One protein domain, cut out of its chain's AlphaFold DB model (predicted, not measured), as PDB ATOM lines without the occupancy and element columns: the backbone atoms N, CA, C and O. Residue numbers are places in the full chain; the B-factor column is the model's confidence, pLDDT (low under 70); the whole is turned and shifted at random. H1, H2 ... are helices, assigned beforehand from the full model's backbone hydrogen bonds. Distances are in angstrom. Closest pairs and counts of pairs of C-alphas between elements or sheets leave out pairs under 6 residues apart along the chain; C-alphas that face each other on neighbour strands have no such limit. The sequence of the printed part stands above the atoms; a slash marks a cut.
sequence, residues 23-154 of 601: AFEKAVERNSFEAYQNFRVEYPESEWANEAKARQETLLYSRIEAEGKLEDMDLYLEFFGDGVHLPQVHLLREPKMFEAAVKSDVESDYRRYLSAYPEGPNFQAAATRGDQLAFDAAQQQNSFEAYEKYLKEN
ATOM      1  N   ALA A  23      70.010  23.092  79.185       85.25
ATOM      2  CA  ALA A  23      69.897  24.357  79.906       85.25
ATOM      3  C   ALA A  23      70.026  24.162  81.428       85.25
ATOM      4  O   ALA A  23      70.675  24.976  82.088       85.25
ATOM      5  N   PHE A  24      69.481  23.069  81.970       88.56
ATOM      6  CA  PHE A  24      69.629  22.692  83.374       88.56
ATOM      7  C   PHE A  24      71.076  22.317  83.715       88.56
ATOM      8  O   PHE A  24      71.614  22.858  84.674       88.56
ATOM      9  N   GLU A  25      71.750  21.500  82.899       89.25
ATOM     10  CA  GLU A  25      73.185  21.182  83.043       89.25
ATOM     11  C   GLU A  25      74.042  22.459  83.070       89.25
ATOM     12  O   GLU A  25      74.871  22.635  83.958       89.25
ATOM     13  N   LYS A  26      73.770  23.430  82.186       89.38
ATOM     14  CA  LYS A  26      74.441  24.745  82.219       89.38
ATOM     15  C   LYS A  26      74.145  25.539  83.491       89.38
ATOM     16  O   LYS A  26      75.009  26.279  83.966       89.38
ATOM     17  N   ALA A  27      72.927  25.448  84.024       88.75
ATOM     18  CA  ALA A  27      72.585  26.074  85.298       88.75
ATOM     19  C   ALA A  27      73.324  25.397  86.464       88.75
ATOM     20  O   ALA A  27      73.824  26.098  87.344       88.75
ATOM     21  N   VAL A  28      73.478  24.069  86.417       90.44
ATOM     22  CA  VAL A  28      74.266  23.277  87.371       90.44
ATOM     23  C   VAL A  28      75.755  23.619  87.303       90.44
ATOM     24  O   VAL A  28      76.362  23.820  88.349       90.44
ATOM     25  N   GLU A  29      76.336  23.768  86.110       90.19
ATOM     26  CA  GLU A  29      77.737  24.186  85.933       90.19
ATOM     27  C   GLU A  29      78.006  25.584  86.502       90.19
ATOM     28  O   GLU A  29      79.034  25.821  87.136       90.19
ATOM     29  N   ARG A  30      77.081  26.526  86.280       92.88
ATOM     30  CA  ARG A  30      77.192  27.895  86.809       92.88
ATOM     31  C   ARG A  30      76.943  27.960  88.310       92.88
ATOM     32  O   ARG A  30      77.492  28.839  88.968       92.88
ATOM     33  N   ASN A  31      76.091  27.070  88.818       91.19
ATOM     34  CA  ASN A  31      75.701  26.928  90.215       91.19
ATOM     35  C   ASN A  31      75.427  28.264  90.931       91.19
ATOM     36  O   ASN A  31      75.909  28.502  92.038       91.19
ATOM     37  N   SER A  32      74.675  29.157  90.282       91.38
ATOM     38  CA  SER A  32      74.321  30.470  90.828       91.38
ATOM     39  C   SER A  32      72.811  30.625  90.944       91.38
ATOM     40  O   SER A  32      72.046  29.991  90.211       91.38
ATOM     41  N   PHE A  33      72.379  31.500  91.852       90.31
ATOM     42  CA  PHE A  33      70.965  31.813  92.044       90.31
ATOM     43  C   PHE A  33      70.302  32.250  90.728       90.31
ATOM     44  O   PHE A  33      69.256  31.726  90.354       90.31
ATOM     45  N   GLU A  34      70.956  33.147  89.987       91.75
ATOM     46  CA  GLU A  34      70.480  33.706  88.719       91.75
ATOM     47  C   GLU A  34      70.454  32.648  87.612       91.75
ATOM     48  O   GLU A  34      69.569  32.664  86.761       91.75
ATOM     49  N   ALA A  35      71.403  31.707  87.609       91.31
ATOM     50  CA  ALA A  35      71.439  30.636  86.620       91.31
ATOM     51  C   ALA A  35      70.219  29.710  86.748       91.31
ATOM     52  O   ALA A  35      69.558  29.428  85.746       91.31
ATOM     53  N   TYR A  36      69.872  29.304  87.972       92.44
ATOM     54  CA  TYR A  36      68.665  28.513  88.217       92.44
ATOM     55  C   TYR A  36      67.380  29.340  88.076       92.44
ATOM     56  O   TYR A  36      66.385  28.817  87.579       92.44
ATOM     57  N   GLN A  37      67.389  30.630  88.439       90.69
ATOM     58  CA  GLN A  37      66.251  31.527  88.211       90.69
ATOM     59  C   GLN A  37      65.926  31.646  86.722       90.69
ATOM     60  O   GLN A  37      64.782  31.436  86.327       90.69
ATOM     61  N   ASN A  38      66.935  31.934  85.898       91.25
ATOM     62  CA  ASN A  38      66.782  32.051  84.451       91.25
ATOM     63  C   ASN A  38      66.266  30.741  83.849       91.25
ATOM     64  O   ASN A  38      65.325  30.769  83.061       91.25
ATOM     65  N   PHE A  39      66.802  29.595  84.287       91.75
ATOM     66  CA  PHE A  39      66.294  28.289  83.869       91.75
ATOM     67  C   PHE A  39      64.811  28.101  84.222       91.75
ATOM     68  O   PHE A  39      64.027  27.699  83.369       91.75
ATOM     69  N   ARG A  40      64.400  28.423  85.454       91.00
ATOM     70  CA  ARG A  40      63.004  28.276  85.901       91.00
ATOM     71  C   ARG A  40      62.039  29.229  85.195       91.00
ATOM     72  O   ARG A  40      60.874  28.883  85.036       91.00
ATOM     73  N   VAL A  41      62.503  30.413  84.796       89.69
ATOM     74  CA  VAL A  41      61.711  31.373  84.010       89.69
ATOM     75  C   VAL A  41      61.553  30.896  82.566       89.69
ATOM     76  O   VAL A  41      60.469  31.005  82.002       89.69
ATOM     77  N   GLU A  42      62.616  30.354  81.973       90.00
ATOM     78  CA  GLU A  42      62.620  29.887  80.583       90.00
ATOM     79  C   GLU A  42      61.917  28.523  80.422       90.00
ATOM     80  O   GLU A  42      61.261  28.285  79.408       90.00
ATOM     81  N   TYR A  43      61.984  27.656  81.442       89.62
ATOM     82  CA  TYR A  43      61.444  26.287  81.433       89.62
ATOM     83  C   TYR A  43      60.609  25.952  82.694       89.62
ATOM     84  O   TYR A  43      60.951  25.027  83.438       89.62
ATOM     85  N   PRO A  44      59.487  26.651  82.951       85.62
ATOM     86  CA  PRO A  44      58.717  26.511  84.194       85.62
ATOM     87  C   PRO A  44      58.023  25.149  84.376       85.62
ATOM     88  O   PRO A  44      57.825  24.721  85.509       85.62
ATOM     89  N   GLU A  45      57.675  24.452  83.287       86.12
ATOM     90  CA  GLU A  45      57.004  23.135  83.320       86.12
ATOM     91  C   GLU A  45      57.972  21.949  83.150       86.12
ATOM     92  O   GLU A  45      57.557  20.813  82.921       86.12
ATOM     93  N   SER A  46      59.281  22.198  83.225       87.44
ATOM     94  CA  SER A  46      60.294  21.155  83.068       87.44
ATOM     95  C   SER A  46      60.304  20.166  84.239       87.44
ATOM     96  O   SER A  46      60.130  20.557  85.392       87.44
ATOM     97  N   GLU A  47      60.626  18.896  83.971       86.38
ATOM     98  CA  GLU A  47      60.853  17.900  85.030       86.38
ATOM     99  C   GLU A  47      62.005  18.284  85.982       86.38
ATOM    100  O   GLU A  47      61.961  17.943  87.164       86.38
ATOM    101  N   TRP A  48      62.977  19.086  85.517       88.69
ATOM    102  CA  TRP A  48      64.072  19.617  86.342       88.69
ATOM    103  C   TRP A  48      63.710  20.908  87.088       88.69
ATOM    104  O   TRP A  48      64.514  21.396  87.879       88.69
ATOM    105  N   ALA A  49      62.520  21.489  86.881       86.19
ATOM    106  CA  ALA A  49      62.138  22.761  87.503       86.19
ATOM    107  C   ALA A  49      62.097  22.677  89.040       86.19
ATOM    108  O   ALA A  49      62.514  23.618  89.720       86.19
ATOM    109  N   ASN A  50      61.660  21.538  89.590       87.44
ATOM    110  CA  ASN A  50      61.644  21.294  91.036       87.44
ATOM    111  C   ASN A  50      63.059  21.144  91.606       87.44
ATOM    112  O   ASN A  50      63.362  21.709  92.654       87.44
ATOM    113  N   GLU A  51      63.945  20.434  90.900       90.44
ATOM    114  CA  GLU A  51      65.340  20.286  91.319       90.44
ATOM    115  C   GLU A  51      66.098  21.618  91.211       90.44
ATOM    116  O   GLU A  51      66.831  21.992  92.126       90.44
ATOM    117  N   ALA A  52      65.863  22.388  90.146       89.44
ATOM    118  CA  ALA A  52      66.378  23.744  90.000       89.44
ATOM    119  C   ALA A  52      65.883  24.661  91.127       89.44
ATOM    120  O   ALA A  52      66.686  25.404  91.686       89.44
ATOM    121  N   LYS A  53      64.593  24.587  91.502       91.19
ATOM    122  CA  LYS A  53      64.026  25.336  92.640       91.19
ATOM    123  C   LYS A  53      64.725  24.949  93.946       91.19
ATOM    124  O   LYS A  53      65.162  25.844  94.656       91.19
ATOM    125  N   ALA A  54      64.907  23.656  94.217       89.38
ATOM    126  CA  ALA A  54      65.567  23.172  95.432       89.38
ATOM    127  C   ALA A  54      67.051  23.584  95.513       89.38
ATOM    128  O   ALA A  54      67.527  24.011  96.565       89.38
ATOM    129  N   ARG A  55      67.791  23.518  94.399       92.56
ATOM    130  CA  ARG A  55      69.193  23.973  94.335       92.56
ATOM    131  C   ARG A  55      69.302  25.491  94.486       92.56
ATOM    132  O   ARG A  55      70.188  25.976  95.186       92.56
ATOM    133  N   GLN A  56      68.380  26.239  93.879       92.69
ATOM    134  CA  GLN A  56      68.303  27.693  94.010       92.69
ATOM    135  C   GLN A  56      67.967  28.129  95.443       92.69
ATOM    136  O   GLN A  56      68.604  29.045  95.961       92.69
ATOM    137  N   GLU A  57      67.002  27.464  96.081       93.62
ATOM    138  CA  GLU A  57      66.640  27.660  97.488       93.62
ATOM    139  C   GLU A  57      67.844  27.397  98.396       93.62
ATOM    140  O   GLU A  57      68.187  28.242  99.217       93.62
ATOM    141  N   THR A  58      68.541  26.273  98.182       92.81
ATOM    142  CA  THR A  58      69.751  25.900  98.936       92.81
ATOM    143  C   THR A  58      70.832  26.977  98.828       92.81
ATOM    144  O   THR A  58      71.397  27.388  99.837       92.81
ATOM    145  N   LEU A  59      71.100  27.483  97.617       92.75
ATOM    146  CA  LEU A  59      72.094  28.539  97.396       92.75
ATOM    147  C   LEU A  59      71.724  29.852  98.091       92.75
ATOM    148  O   LEU A  59      72.598  30.506  98.663       92.75
ATOM    149  N   LEU A  60      70.447  30.245  98.036       93.06
ATOM    150  CA  LEU A  60      69.984  31.450  98.720       93.06
ATOM    151  C   LEU A  60      70.048  31.274 100.240       93.06
ATOM    152  O   LEU A  60      70.536  32.164 100.931       93.06
ATOM    153  N   TYR A  61      69.635  30.119 100.762       93.00
ATOM    154  CA  TYR A  61      69.718  29.828 102.189       93.00
ATOM    155  C   TYR A  61      71.171  29.800 102.693       93.00
ATOM    156  O   TYR A  61      71.470  30.436 103.699       93.00
ATOM    157  N   SER A  62      72.113  29.192 101.963       92.50
ATOM    158  CA  SER A  62      73.541  29.249 102.323       92.50
ATOM    159  C   SER A  62      74.094  30.679 102.343       92.50
ATOM    160  O   SER A  62      74.931  31.006 103.183       92.50
ATOM    161  N   ARG A  63      73.617  31.558 101.449       92.81
ATOM    162  CA  ARG A  63      73.955  32.991 101.480       92.81
ATOM    163  C   ARG A  63      73.372  33.678 102.717       92.81
ATOM    164  O   ARG A  63      74.075  34.449 103.365       92.81
ATOM    165  N   ILE A  64      72.128  33.357 103.078       93.44
ATOM    166  CA  ILE A  64      71.482  33.839 104.307       93.44
ATOM    167  C   ILE A  64      72.274  33.403 105.547       93.44
ATOM    168  O   ILE A  64      72.493  34.227 106.431       93.44
ATOM    169  N   GLU A  65      72.742  32.157 105.610       92.62
ATOM    170  CA  GLU A  65      73.561  31.666 106.728       92.62
ATOM    171  C   GLU A  65      74.935  32.348 106.797       92.62
ATOM    172  O   GLU A  65      75.426  32.629 107.890       92.62
ATOM    173  N   ALA A  66      75.548  32.641 105.647       90.50
ATOM    174  CA  ALA A  66      76.871  33.257 105.585       90.50
ATOM    175  C   ALA A  66      76.857  34.765 105.885       90.50
ATOM    176  O   ALA A  66      77.741  35.270 106.578       90.50
ATOM    177  N   GLU A  67      75.882  35.495 105.339       91.38
ATOM    178  CA  GLU A  67      75.872  36.962 105.347       91.38
ATOM    179  C   GLU A  67      74.799  37.547 106.268       91.38
ATOM    180  O   GLU A  67      74.947  38.663 106.768       91.38
ATOM    181  N   GLY A  68      73.706  36.814 106.500       87.38
ATOM    182  CA  GLY A  68      72.604  37.252 107.348       87.38
ATOM    183  C   GLY A  68      71.968  38.568 106.890       87.38
ATOM    184  O   GLY A  68      71.612  39.388 107.737       87.38
ATOM    185  N   LYS A  69      71.859  38.828 105.587       90.44
ATOM    186  CA  LYS A  69      71.238  40.057 105.072       90.44
ATOM    187  C   LYS A  69      69.717  39.953 105.090       90.44
ATOM    188  O   LYS A  69      69.160  38.925 104.710       90.44
ATOM    189  N   LEU A  70      69.046  41.025 105.520       89.06
ATOM    190  CA  LEU A  70      67.582  41.066 105.569       89.06
ATOM    191  C   LEU A  70      66.991  41.018 104.153       89.06
ATOM    192  O   LEU A  70      65.957  40.394 103.948       89.06
ATOM    193  N   GLU A  71      67.687  41.599 103.176       90.69
ATOM    194  CA  GLU A  71      67.301  41.598 101.765       90.69
ATOM    195  C   GLU A  71      67.264  40.180 101.184       90.69
ATOM    196  O   GLU A  71      66.321  39.836 100.478       90.69
ATOM    197  N   ASP A  72      68.243  39.333 101.518       92.25
ATOM    198  CA  ASP A  72      68.267  37.936 101.066       92.25
ATOM    199  C   ASP A  72      67.162  37.107 101.747       92.25
ATOM    200  O   ASP A  72      66.592  36.208 101.133       92.25
ATOM    201  N   MET A  73      66.809  37.427 102.998       92.88
ATOM    202  CA  MET A  73      65.691  36.795 103.711       92.88
ATOM    203  C   MET A  73      64.331  37.223 103.147       92.88
ATOM    204  O   MET A  73      63.440  36.389 103.010       92.88
ATOM    205  N   ASP A  74      64.167  38.503 102.803       91.00
ATOM    206  CA  ASP A  74      62.977  39.017 102.116       91.00
ATOM    207  C   ASP A  74      62.829  38.368 100.736       91.00
ATOM    208  O   ASP A  74      61.748  37.886 100.396       91.00
ATOM    209  N   LEU A  75      63.937  38.254  99.993       91.06
ATOM    210  CA  LEU A  75      63.993  37.535  98.723       91.06
ATOM    211  C   LEU A  75      63.615  36.057  98.901       91.06
ATOM    212  O   LEU A  75      62.894  35.487  98.084       91.06
ATOM    213  N   TYR A  76      64.050  35.418  99.989       93.25
ATOM    214  CA  TYR A  76      63.666  34.041 100.278       93.25
ATOM    215  C   TYR A  76      62.160  33.907 100.524       93.25
ATOM    216  O   TYR A  76      61.533  33.013  99.960       93.25
ATOM    217  N   LEU A  77      61.561  34.796 101.324       90.69
ATOM    218  CA  LEU A  77      60.114  34.786 101.575       90.69
ATOM    219  C   LEU A  77      59.296  35.045 100.301       90.69
ATOM    220  O   LEU A  77      58.209  34.488 100.154       90.69
ATOM    221  N   GLU A  78      59.816  35.857  99.379       90.88
ATOM    222  CA  GLU A  78      59.183  36.135  98.088       90.88
ATOM    223  C   GLU A  78      59.187  34.908  97.161       90.88
ATOM    224  O   GLU A  78      58.167  34.580  96.555       90.88
ATOM    225  N   PHE A  79      60.320  34.205  97.058       87.81
ATOM    226  CA  PHE A  79      60.505  33.132  96.072       87.81
ATOM    227  C   PHE A  79      60.262  31.709  96.612       87.81
ATOM    228  O   PHE A  79      60.019  30.796  95.812       87.81
ATOM    229  N   PHE A  80      60.316  31.508  97.934       90.56
ATOM    230  CA  PHE A  80      60.286  30.198  98.602       90.56
ATOM    231  C   PHE A  80      59.397  30.191  99.860       90.56
ATOM    232  O   PHE A  80      59.766  29.648 100.901       90.56
ATOM    233  N   GLY A  81      58.189  30.758  99.763       83.19
ATOM    234  CA  GLY A  81      57.191  30.757 100.846       83.19
ATOM    235  C   GLY A  81      56.673  29.369 101.273       83.19
ATOM    236  O   GLY A  81      55.922  29.274 102.237       83.19
ATOM    237  N   ASP A  82      57.067  28.304 100.572       84.88
ATOM    238  CA  ASP A  82      56.815  26.887 100.870       84.88
ATOM    239  C   ASP A  82      58.116  26.067 101.023       84.88
ATOM    240  O   ASP A  82      58.079  24.836 101.044       84.88
ATOM    241  N   GLY A  83      59.268  26.743 101.097       88.06
ATOM    242  CA  GLY A  83      60.591  26.121 101.124       88.06
ATOM    243  C   GLY A  83      60.891  25.354 102.415       88.06
ATOM    244  O   GLY A  83      60.369  25.659 103.491       88.06
ATOM    245  N   VAL A  84      61.799  24.383 102.328       90.25
ATOM    246  CA  VAL A  84      62.216  23.531 103.452       90.25
ATOM    247  C   VAL A  84      62.956  24.305 104.545       90.25
ATOM    248  O   VAL A  84      62.902  23.897 105.705       90.25
ATOM    249  N   HIS A  85      63.600  25.430 104.207       93.06
ATOM    250  CA  HIS A  85      64.290  26.291 105.179       93.06
ATOM    251  C   HIS A  85      63.443  27.467 105.696       93.06
ATOM    252  O   HIS A  85      63.949  28.327 106.421       93.06
ATOM    253  N   LEU A  86      62.151  27.532 105.351       89.88
ATOM    254  CA  LEU A  86      61.272  28.642 105.730       89.88
ATOM    255  C   LEU A  86      61.229  28.904 107.255       89.88
ATOM    256  O   LEU A  86      61.363  30.068 107.648       89.88
ATOM    257  N   PRO A  87      61.118  27.890 108.142       89.06
ATOM    258  CA  PRO A  87      61.169  28.120 109.588       89.06
ATOM    259  C   PRO A  87      62.490  28.749 110.054       89.06
ATOM    260  O   PRO A  87      62.488  29.647 110.893       89.06
ATOM    261  N   GLN A  88      63.621  28.314 109.496       92.00
ATOM    262  CA  GLN A  88      64.955  28.820 109.821       92.00
ATOM    263  C   GLN A  88      65.124  30.263 109.342       92.00
ATOM    264  O   GLN A  88      65.644  31.099 110.077       92.00
ATOM    265  N   VAL A  89      64.622  30.583 108.146       91.88
ATOM    266  CA  VAL A  89      64.627  31.953 107.624       91.88
ATOM    267  C   VAL A  89      63.778  32.871 108.501       91.88
ATOM    268  O   VAL A  89      64.245  33.952 108.844       91.88
ATOM    269  N   HIS A  90      62.594  32.444 108.956       89.56
ATOM    270  CA  HIS A  90      61.808  33.230 109.915       89.56
ATOM    271  C   HIS A  90      62.542  33.454 111.246       89.56
ATOM    272  O   HIS A  90      62.540  34.580 111.747       89.56
ATOM    273  N   LEU A  91      63.212  32.426 111.785       89.06
ATOM    274  CA  LEU A  91      64.010  32.534 113.013       89.06
ATOM    275  C   LEU A  91      65.187  33.513 112.872       89.06
ATOM    276  O   LEU A  91      65.497  34.230 113.818       89.06
ATOM    277  N   LEU A  92      65.834  33.563 111.705       91.06
ATOM    278  CA  LEU A  92      66.939  34.490 111.438       91.06
ATOM    279  C   LEU A  92      66.458  35.911 111.106       91.06
ATOM    280  O   LEU A  92      67.156  36.888 111.393       91.06
ATOM    281  N   ARG A  93      65.277  36.032 110.494       92.44
ATOM    282  CA  ARG A  93      64.716  37.296 110.008       92.44
ATOM    283  C   ARG A  93      64.050  38.113 111.109       92.44
ATOM    284  O   ARG A  93      64.131  39.338 111.063       92.44
ATOM    285  N   GLU A  94      63.392  37.476 112.076       92.38
ATOM    286  CA  GLU A  94      62.745  38.167 113.205       92.38
ATOM    287  C   GLU A  94      63.693  39.126 113.948       92.38
ATOM    288  O   GLU A  94      63.392  40.327 113.959       92.38
ATOM    289  N   PRO A  95      64.865  38.689 114.457       92.06
ATOM    290  CA  PRO A  95      65.721  39.567 115.250       92.06
ATOM    291  C   PRO A  95      66.318  40.693 114.402       92.06
ATOM    292  O   PRO A  95      66.444  41.818 114.873       92.06
ATOM    293  N   LYS A  96      66.604  40.444 113.118       91.75
ATOM    294  CA  LYS A  96      67.134  41.460 112.192       91.75
ATOM    295  C   LYS A  96      66.111  42.525 111.829       91.75
ATOM    296  O   LYS A  96      66.454  43.698 111.711       91.75
ATOM    297  N   MET A  97      64.853  42.128 111.650       93.19
ATOM    298  CA  MET A  97      63.771  43.075 111.401       93.19
ATOM    299  C   MET A  97      63.495  43.925 112.648       93.19
ATOM    300  O   MET A  97      63.247  45.123 112.519       93.19
ATOM    301  N   PHE A  98      63.596  43.335 113.843       94.69
ATOM    302  CA  PHE A  98      63.521  44.081 115.097       94.69
ATOM    303  C   PHE A  98      64.699  45.057 115.259       94.69
ATOM    304  O   PHE A  98      64.472  46.237 115.507       94.69
ATOM    305  N   GLU A  99      65.942  44.618 115.038       93.25
ATOM    306  CA  GLU A  99      67.135  45.481 115.063       93.25
ATOM    307  C   GLU A  99      67.027  46.654 114.077       93.25
ATOM    308  O   GLU A  99      67.401  47.780 114.409       93.25
ATOM    309  N   ALA A 100      66.486  46.414 112.878       92.00
ATOM    310  CA  ALA A 100      66.244  47.462 111.892       92.00
ATOM    311  C   ALA A 100      65.229  48.503 112.396       92.00
ATOM    312  O   ALA A 100      65.491  49.700 112.271       92.00
ATOM    313  N   ALA A 101      64.127  48.061 113.014       94.25
ATOM    314  CA  ALA A 101      63.135  48.951 113.622       94.25
ATOM    315  C   ALA A 101      63.712  49.737 114.814       94.25
ATOM    316  O   ALA A 101      63.470  50.933 114.940       94.25
ATOM    317  N   VAL A 102      64.541  49.097 115.646       95.75
ATOM    318  CA  VAL A 102      65.258  49.759 116.751       95.75
ATOM    319  C   VAL A 102      66.224  50.823 116.238       95.75
ATOM    320  O   VAL A 102      66.352  51.888 116.836       95.75
ATOM    321  N   LYS A 103      66.903  50.555 115.121       94.75
ATOM    322  CA  LYS A 103      67.870  51.481 114.530       94.75
ATOM    323  C   LYS A 103      67.210  52.703 113.891       94.75
ATOM    324  O   LYS A 103      67.785  53.787 113.967       94.75
ATOM    325  N   SER A 104      66.074  52.532 113.213       95.19
ATOM    326  CA  SER A 104      65.345  53.657 112.614       95.19
ATOM    327  C   SER A 104      64.565  54.451 113.657       95.19
ATOM    328  O   SER A 104      64.462  55.670 113.537       95.19
ATOM    329  N   ASP A 105      64.053  53.760 114.677       94.81
ATOM    330  CA  ASP A 105      63.233  54.295 115.760       94.81
ATOM    331  C   ASP A 105      62.004  55.082 115.266       94.81
ATOM    332  O   ASP A 105      61.609  56.104 115.829       94.81
ATOM    333  N   VAL A 106      61.388  54.598 114.182       94.19
ATOM    334  CA  VAL A 106      60.175  55.172 113.583       94.19
ATOM    335  C   VAL A 106      58.983  54.250 113.838       94.19
ATOM    336  O   VAL A 106      59.055  53.043 113.610       94.19
ATOM    337  N   GLU A 107      57.850  54.819 114.260       93.44
ATOM    338  CA  GLU A 107      56.619  54.082 114.597       93.44
ATOM    339  C   GLU A 107      56.179  53.100 113.497       93.44
ATOM    340  O   GLU A 107      55.847  51.950 113.791       93.44
ATOM    341  N   SER A 108      56.253  53.512 112.229       93.38
ATOM    342  CA  SER A 108      55.846  52.684 111.091       93.38
ATOM    343  C   SER A 108      56.672  51.405 110.948       93.38
ATOM    344  O   SER A 108      56.138  50.387 110.502       93.38
ATOM    345  N   ASP A 109      57.949  51.428 111.339       94.12
ATOM    346  CA  ASP A 109      58.833  50.263 111.245       94.12
ATOM    347  C   ASP A 109      58.532  49.251 112.352       94.12
ATOM    348  O   ASP A 109      58.449  48.049 112.083       94.12
ATOM    349  N   TYR A 110      58.239  49.720 113.570       94.69
ATOM    350  CA  TYR A 110      57.723  48.858 114.637       94.69
ATOM    351  C   TYR A 110      56.351  48.278 114.279       94.69
ATOM    352  O   TYR A 110      56.125  47.084 114.474       94.69
ATOM    353  N   ARG A 111      55.448  49.070 113.682       92.12
ATOM    354  CA  ARG A 111      54.141  48.590 113.197       92.12
ATOM    355  C   ARG A 111      54.303  47.505 112.127       92.12
ATOM    356  O   ARG A 111      53.618  46.481 112.178       92.12
ATOM    357  N   ARG A 112      55.239  47.691 111.189       93.00
ATOM    358  CA  ARG A 112      55.584  46.690 110.166       93.00
ATOM    359  C   ARG A 112      56.122  45.405 110.803       93.00
ATOM    360  O   ARG A 112      55.721  44.320 110.389       93.00
ATOM    361  N   TYR A 113      56.988  45.517 111.810       94.06
ATOM    362  CA  TYR A 113      57.510  44.376 112.564       94.06
ATOM    363  C   TYR A 113      56.397  43.613 113.309       94.06
ATOM    364  O   TYR A 113      56.282  42.401 113.147       94.06
ATOM    365  N   LEU A 114      55.523  44.309 114.045       93.00
ATOM    366  CA  LEU A 114      54.419  43.699 114.804       93.00
ATOM    367  C   LEU A 114      53.419  42.972 113.900       93.00
ATOM    368  O   LEU A 114      52.882  41.934 114.281       93.00
ATOM    369  N   SER A 115      53.191  43.494 112.691       92.56
ATOM    370  CA  SER A 115      52.364  42.825 111.685       92.56
ATOM    371  C   SER A 115      53.016  41.558 111.126       92.56
ATOM    372  O   SER A 115      52.296  40.648 110.725       92.56
ATOM    373  N   ALA A 116      54.348  41.514 111.045       90.06
ATOM    374  CA  ALA A 116      55.083  40.365 110.519       90.06
ATOM    375  C   ALA A 116      55.294  39.267 111.576       90.06
ATOM    376  O   ALA A 116      55.319  38.090 111.224       90.06
ATOM    377  N   TYR A 117      55.422  39.642 112.855       91.88
ATOM    378  CA  TYR A 117      55.728  38.733 113.965       91.88
ATOM    379  C   TYR A 117      54.820  38.973 115.187       91.88
ATOM    380  O   TYR A 117      55.299  39.406 116.238       91.88
ATOM    381  N   PRO A 118      53.510  38.673 115.091       89.56
ATOM    382  CA  PRO A 118      52.545  38.925 116.170       89.56
ATOM    383  C   PRO A 118      52.771  38.075 117.433       89.56
ATOM    384  O   PRO A 118      52.274  38.421 118.499       89.56
ATOM    385  N   GLU A 119      53.527  36.980 117.324       88.94
ATOM    386  CA  GLU A 119      53.895  36.086 118.436       88.94
ATOM    387  C   GLU A 119      55.426  35.989 118.609       88.94
ATOM    388  O   GLU A 119      55.940  35.059 119.230       88.94
ATOM    389  N   GLY A 120      56.173  36.938 118.028       88.75
ATOM    390  CA  GLY A 120      57.636  36.947 118.067       88.75
ATOM    391  C   GLY A 120      58.201  37.253 119.462       88.75
ATOM    392  O   GLY A 120      57.563  37.960 120.250       88.75
ATOM    393  N   PRO A 121      59.422  36.789 119.782       89.94
ATOM    394  CA  PRO A 121      60.046  37.016 121.085       89.94
ATOM    395  C   PRO A 121      60.239  38.504 121.418       89.94
ATOM    396  O   PRO A 121      60.155  38.873 122.590       89.94
ATOM    397  N   ASN A 122      60.423  39.380 120.418       93.25
ATOM    398  CA  ASN A 122      60.549  40.827 120.636       93.25
ATOM    399  C   ASN A 122      59.219  41.598 120.524       93.25
ATOM    400  O   ASN A 122      59.220  42.831 120.561       93.25
ATOM    401  N   PHE A 123      58.075  40.908 120.407       92.75
ATOM    402  CA  PHE A 123      56.757  41.536 120.248       92.75
ATOM    403  C   PHE A 123      56.481  42.599 121.316       92.75
ATOM    404  O   PHE A 123      56.154  43.735 120.984       92.75
ATOM    405  N   GLN A 124      56.677  42.268 122.595       91.88
ATOM    406  CA  GLN A 124      56.361  43.189 123.689       91.88
ATOM    407  C   GLN A 124      57.232  44.453 123.660       91.88
ATOM    408  O   GLN A 124      56.734  45.552 123.907       91.88
ATOM    409  N   ALA A 125      58.522  44.314 123.343       93.94
ATOM    410  CA  ALA A 125      59.447  45.438 123.253       93.94
ATOM    411  C   ALA A 125      59.084  46.358 122.076       93.94
ATOM    412  O   ALA A 125      58.972  47.571 122.255       93.94
ATOM    413  N   ALA A 126      58.815  45.777 120.902       93.56
ATOM    414  CA  ALA A 126      58.392  46.520 119.719       93.56
ATOM    415  C   ALA A 126      57.036  47.212 119.913       93.56
ATOM    416  O   ALA A 126      56.888  48.375 119.548       93.56
ATOM    417  N   ALA A 127      56.065  46.526 120.525       93.06
ATOM    418  CA  ALA A 127      54.746  47.077 120.826       93.06
ATOM    419  C   ALA A 127      54.856  48.258 121.789       93.06
ATOM    420  O   ALA A 127      54.276  49.309 121.538       93.06
ATOM    421  N   THR A 128      55.662  48.117 122.844       94.38
ATOM    422  CA  THR A 128      55.877  49.181 123.832       94.38
ATOM    423  C   THR A 128      56.539  50.407 123.201       94.38
ATOM    424  O   THR A 128      56.090  51.530 123.428       94.38
ATOM    425  N   ARG A 129      57.593  50.222 122.391       95.50
ATOM    426  CA  ARG A 129      58.301  51.349 121.769       95.50
ATOM    427  C   ARG A 129      57.489  52.008 120.654       95.50
ATOM    428  O   ARG A 129      57.436  53.234 120.605       95.50
ATOM    429  N   GLY A 130      56.831  51.218 119.805       94.38
ATOM    430  CA  GLY A 130      55.948  51.730 118.756       94.38
ATOM    431  C   GLY A 130      54.789  52.547 119.328       94.38
ATOM    432  O   GLY A 130      54.529  53.652 118.859       94.38
ATOM    433  N   ASP A 131      54.161  52.056 120.400       95.62
ATOM    434  CA  ASP A 131      53.102  52.774 121.113       95.62
ATOM    435  C   ASP A 131      53.596  54.092 121.736       95.62
ATOM    436  O   ASP A 131      52.945  55.125 121.575       95.62
ATOM    437  N   GLN A 132      54.782  54.099 122.363       96.25
ATOM    438  CA  GLN A 132      55.402  55.330 122.870       96.25
ATOM    439  C   GLN A 132      55.621  56.358 121.755       96.25
ATOM    440  O   GLN A 132      55.249  57.514 121.918       96.25
ATOM    441  N   LEU A 133      56.185  55.955 120.611       95.94
ATOM    442  CA  LEU A 133      56.430  56.866 119.486       95.94
ATOM    443  C   LEU A 133      55.124  57.418 118.895       95.94
ATOM    444  O   LEU A 133      55.048  58.598 118.544       95.94
ATOM    445  N   ALA A 134      54.084  56.582 118.805       95.44
ATOM    446  CA  ALA A 134      52.758  57.011 118.372       95.44
ATOM    447  C   ALA A 134      52.157  58.047 119.337       95.44
ATOM    448  O   ALA A 134      51.567  59.040 118.899       95.44
ATOM    449  N   PHE A 135      52.325  57.834 120.643       97.38
ATOM    450  CA  PHE A 135      51.868  58.762 121.669       97.38
ATOM    451  C   PHE A 135      52.678  60.068 121.675       97.38
ATOM    452  O   PHE A 135      52.078  61.143 121.684       97.38
ATOM    453  N   ASP A 136      54.007  60.007 121.565       96.50
ATOM    454  CA  ASP A 136      54.891  61.179 121.474       96.50
ATOM    455  C   ASP A 136      54.509  62.069 120.280       96.50
ATOM    456  O   ASP A 136      54.424  63.294 120.397       96.50
ATOM    457  N   ALA A 137      54.192  61.460 119.131       95.12
ATOM    458  CA  ALA A 137      53.710  62.179 117.953       95.12
ATOM    459  C   ALA A 137      52.358  62.875 118.202       95.12
ATOM    460  O   ALA A 137      52.136  63.998 117.732       95.12
ATOM    461  N   ALA A 138      51.453  62.239 118.957       96.19
ATOM    462  CA  ALA A 138      50.192  62.854 119.363       96.19
ATOM    463  C   ALA A 138      50.418  64.020 120.340       96.19
ATOM    464  O   ALA A 138      49.819  65.088 120.175       96.19
ATOM    465  N   GLN A 139      51.334  63.861 121.299       96.62
ATOM    466  CA  GLN A 139      51.728  64.916 122.233       96.62
ATOM    467  C   GLN A 139      52.366  66.114 121.530       96.62
ATOM    468  O   GLN A 139      52.060  67.254 121.876       96.62
ATOM    469  N   GLN A 140      53.201  65.879 120.517       95.88
ATOM    470  CA  GLN A 140      53.839  66.939 119.742       95.88
ATOM    471  C   GLN A 140      52.814  67.794 118.985       95.88
ATOM    472  O   GLN A 140      52.932  69.019 118.949       95.88
ATOM    473  N   GLN A 141      51.797  67.163 118.393       96.06
ATOM    474  CA  GLN A 141      50.720  67.879 117.704       96.06
ATOM    475  C   GLN A 141      49.753  68.557 118.682       96.06
ATOM    476  O   GLN A 141      49.210  69.618 118.372       96.06
ATOM    477  N   ASN A 142      49.539  67.955 119.858       94.81
ATOM    478  CA  ASN A 142      48.720  68.475 120.953       94.81
ATOM    479  C   ASN A 142      47.326  68.969 120.511       94.81
ATOM    480  O   ASN A 142      46.830  69.993 120.991       94.81
ATOM    481  N   SER A 143      46.693  68.254 119.582       95.44
ATOM    482  CA  SER A 143      45.377  68.580 119.026       95.44
ATOM    483  C   SER A 143      44.361  67.484 119.340       95.44
ATOM    484  O   SER A 143      44.726  66.358 119.673       95.44
ATOM    485  N   PHE A 144      43.071  67.810 119.233       93.25
ATOM    486  CA  PHE A 144      42.009  66.819 119.418       93.25
ATOM    487  C   PHE A 144      42.155  65.682 118.398       93.25
ATOM    488  O   PHE A 144      42.135  64.510 118.755       93.25
ATOM    489  N   GLU A 145      42.388  66.040 117.138       96.00
ATOM    490  CA  GLU A 145      42.484  65.113 116.015       96.00
ATOM    491  C   GLU A 145      43.675  64.151 116.178       96.00
ATOM    492  O   GLU A 145      43.583  62.979 115.815       96.00
ATOM    493  N   ALA A 146      44.781  64.617 116.768       96.12
ATOM    494  CA  ALA A 146      45.963  63.795 117.009       96.12
ATOM    495  C   ALA A 146      45.737  62.737 118.104       96.12
ATOM    496  O   ALA A 146      46.057  61.566 117.896       96.12
ATOM    497  N   TYR A 147      45.149  63.118 119.243       96.75
ATOM    498  CA  TYR A 147      44.844  62.164 120.317       96.75
ATOM    499  C   TYR A 147      43.702  61.209 119.938       96.75
ATOM    500  O   TYR A 147      43.770  60.024 120.255       96.75
ATOM    501  N   GLU A 148      42.687  61.685 119.207       96.12
ATOM    502  CA  GLU A 148      41.622  60.833 118.658       96.12
ATOM    503  C   GLU A 148      42.198  59.780 117.703       96.12
ATOM    504  O   GLU A 148      41.870  58.596 117.804       96.12
ATOM    505  N   LYS A 149      43.116  60.189 116.815       95.62
ATOM    506  CA  LYS A 149      43.829  59.267 115.926       95.62
ATOM    507  C   LYS A 149      44.629  58.228 116.715       95.62
ATOM    508  O   LYS A 149      44.515  57.042 116.411       95.62
ATOM    509  N   TYR A 150      45.396  58.646 117.726       96.88
ATOM    510  CA  TYR A 150      46.172  57.728 118.564       96.88
ATOM    511  C   TYR A 150      45.283  56.668 119.228       96.88
ATOM    512  O   TYR A 150      45.558  55.479 119.086       96.88
ATOM    513  N   LEU A 151      44.185  57.080 119.876       95.69
ATOM    514  CA  LEU A 151      43.251  56.165 120.549       95.69
ATOM    515  C   LEU A 151      42.588  55.182 119.577       95.69
ATOM    516  O   LEU A 151      42.354  54.025 119.923       95.69
ATOM    517  N   LYS A 152      42.295  55.633 118.351       95.50
ATOM    518  CA  LYS A 152      41.708  54.793 117.304       95.50
ATOM    519  C   LYS A 152      42.692  53.750 116.773       95.50
ATOM    520  O   LYS A 152      42.291  52.617 116.520       95.50
ATOM    521  N   GLU A 153      43.946  54.136 116.561       91.75
ATOM    522  CA  GLU A 153      44.974  53.251 116.001       91.75
ATOM    523  C   GLU A 153      45.606  52.331 117.058       91.75
ATOM    524  O   GLU A 153      46.050  51.238 116.711       91.75
ATOM    525  N   ASN A 154      45.579  52.716 118.341       92.00
ATOM    526  CA  ASN A 154      46.231  51.999 119.443       92.00
ATOM    527  C   ASN A 154      45.258  51.690 120.606       92.00
ATOM    528  O   ASN A 154      45.485  52.109 121.742       92.00
TER     529      ASN A 154
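AT A GLANCE: This is residues 23 to 154 of the 601 residues of an uncharacterized protein of Candidatus Lambdaproteobacteria bacterium RIFOXYD2_FULL_50_16 (UniProt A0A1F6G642). Picture a loose rod of eight helices that folds back and forth in chain order, each packing on its chain neighbours and so stepping from one end of the rod to the other. Three long helices, H3, H5 and H7, alternate with shorter ones, and residues 140 to 145 stick out near the H8 end. The printed part has 132 residues, all helix by class, with no named strand; the radius of gyration of the C-alphas is 20.4 A and the spans are 65 by 26 by 21 A.

IN THESE COORDINATES: Find C-alpha 23 at (69.897, 24.357, 79.906), where H1 begins and runs to residue 30. H2 holds residues 33 to 42, and H3, 49 to 67, is 26.6 A long. Next come H4, 70 to 79, and H5, 86 to 104, 26.3 A long, with a kink of 28 degrees near residue 93. H6 holds 107 to 116, H7 runs 27.1 A from 123 to 141, and H8, 144 to 153, ends at C-alpha 153, (44.974, 53.251, 116.001).

HOW THE PARTS SIT: H3 to H7 form an up and down bundle, each helix running against the one before. Each helix makes a hairpin with the next. H2 and H3 touch at Phe 33 and Gln 56, C-alphas 5.3 A apart, at a shallow tilt of 25 degrees. Residues 57 to 64 of H3 alone touch H4, closest at the C-alphas of Ile 64 and Asp 72, 6.1 A. H4 and H5 touch at a steep tilt of 42 degrees, closest at the C-alphas of Met 73 and Val 89, 6.3 A. H6 and H7 touch at the C-alphas of Glu 107 and Gly 130, 4.8 A. H3 and H5 are close but not clearly touching; H1 and H8 are apart. Every O i to N i+4 pair is within hydrogen-bond range except in H5, with 13 of 15.

THE WHOLE: The farthest C-alphas, Glu 25 and Phe 144, are 66.2 A apart. The printed part has no cut and no long link, and no printed residue is under 70 in pLDDT.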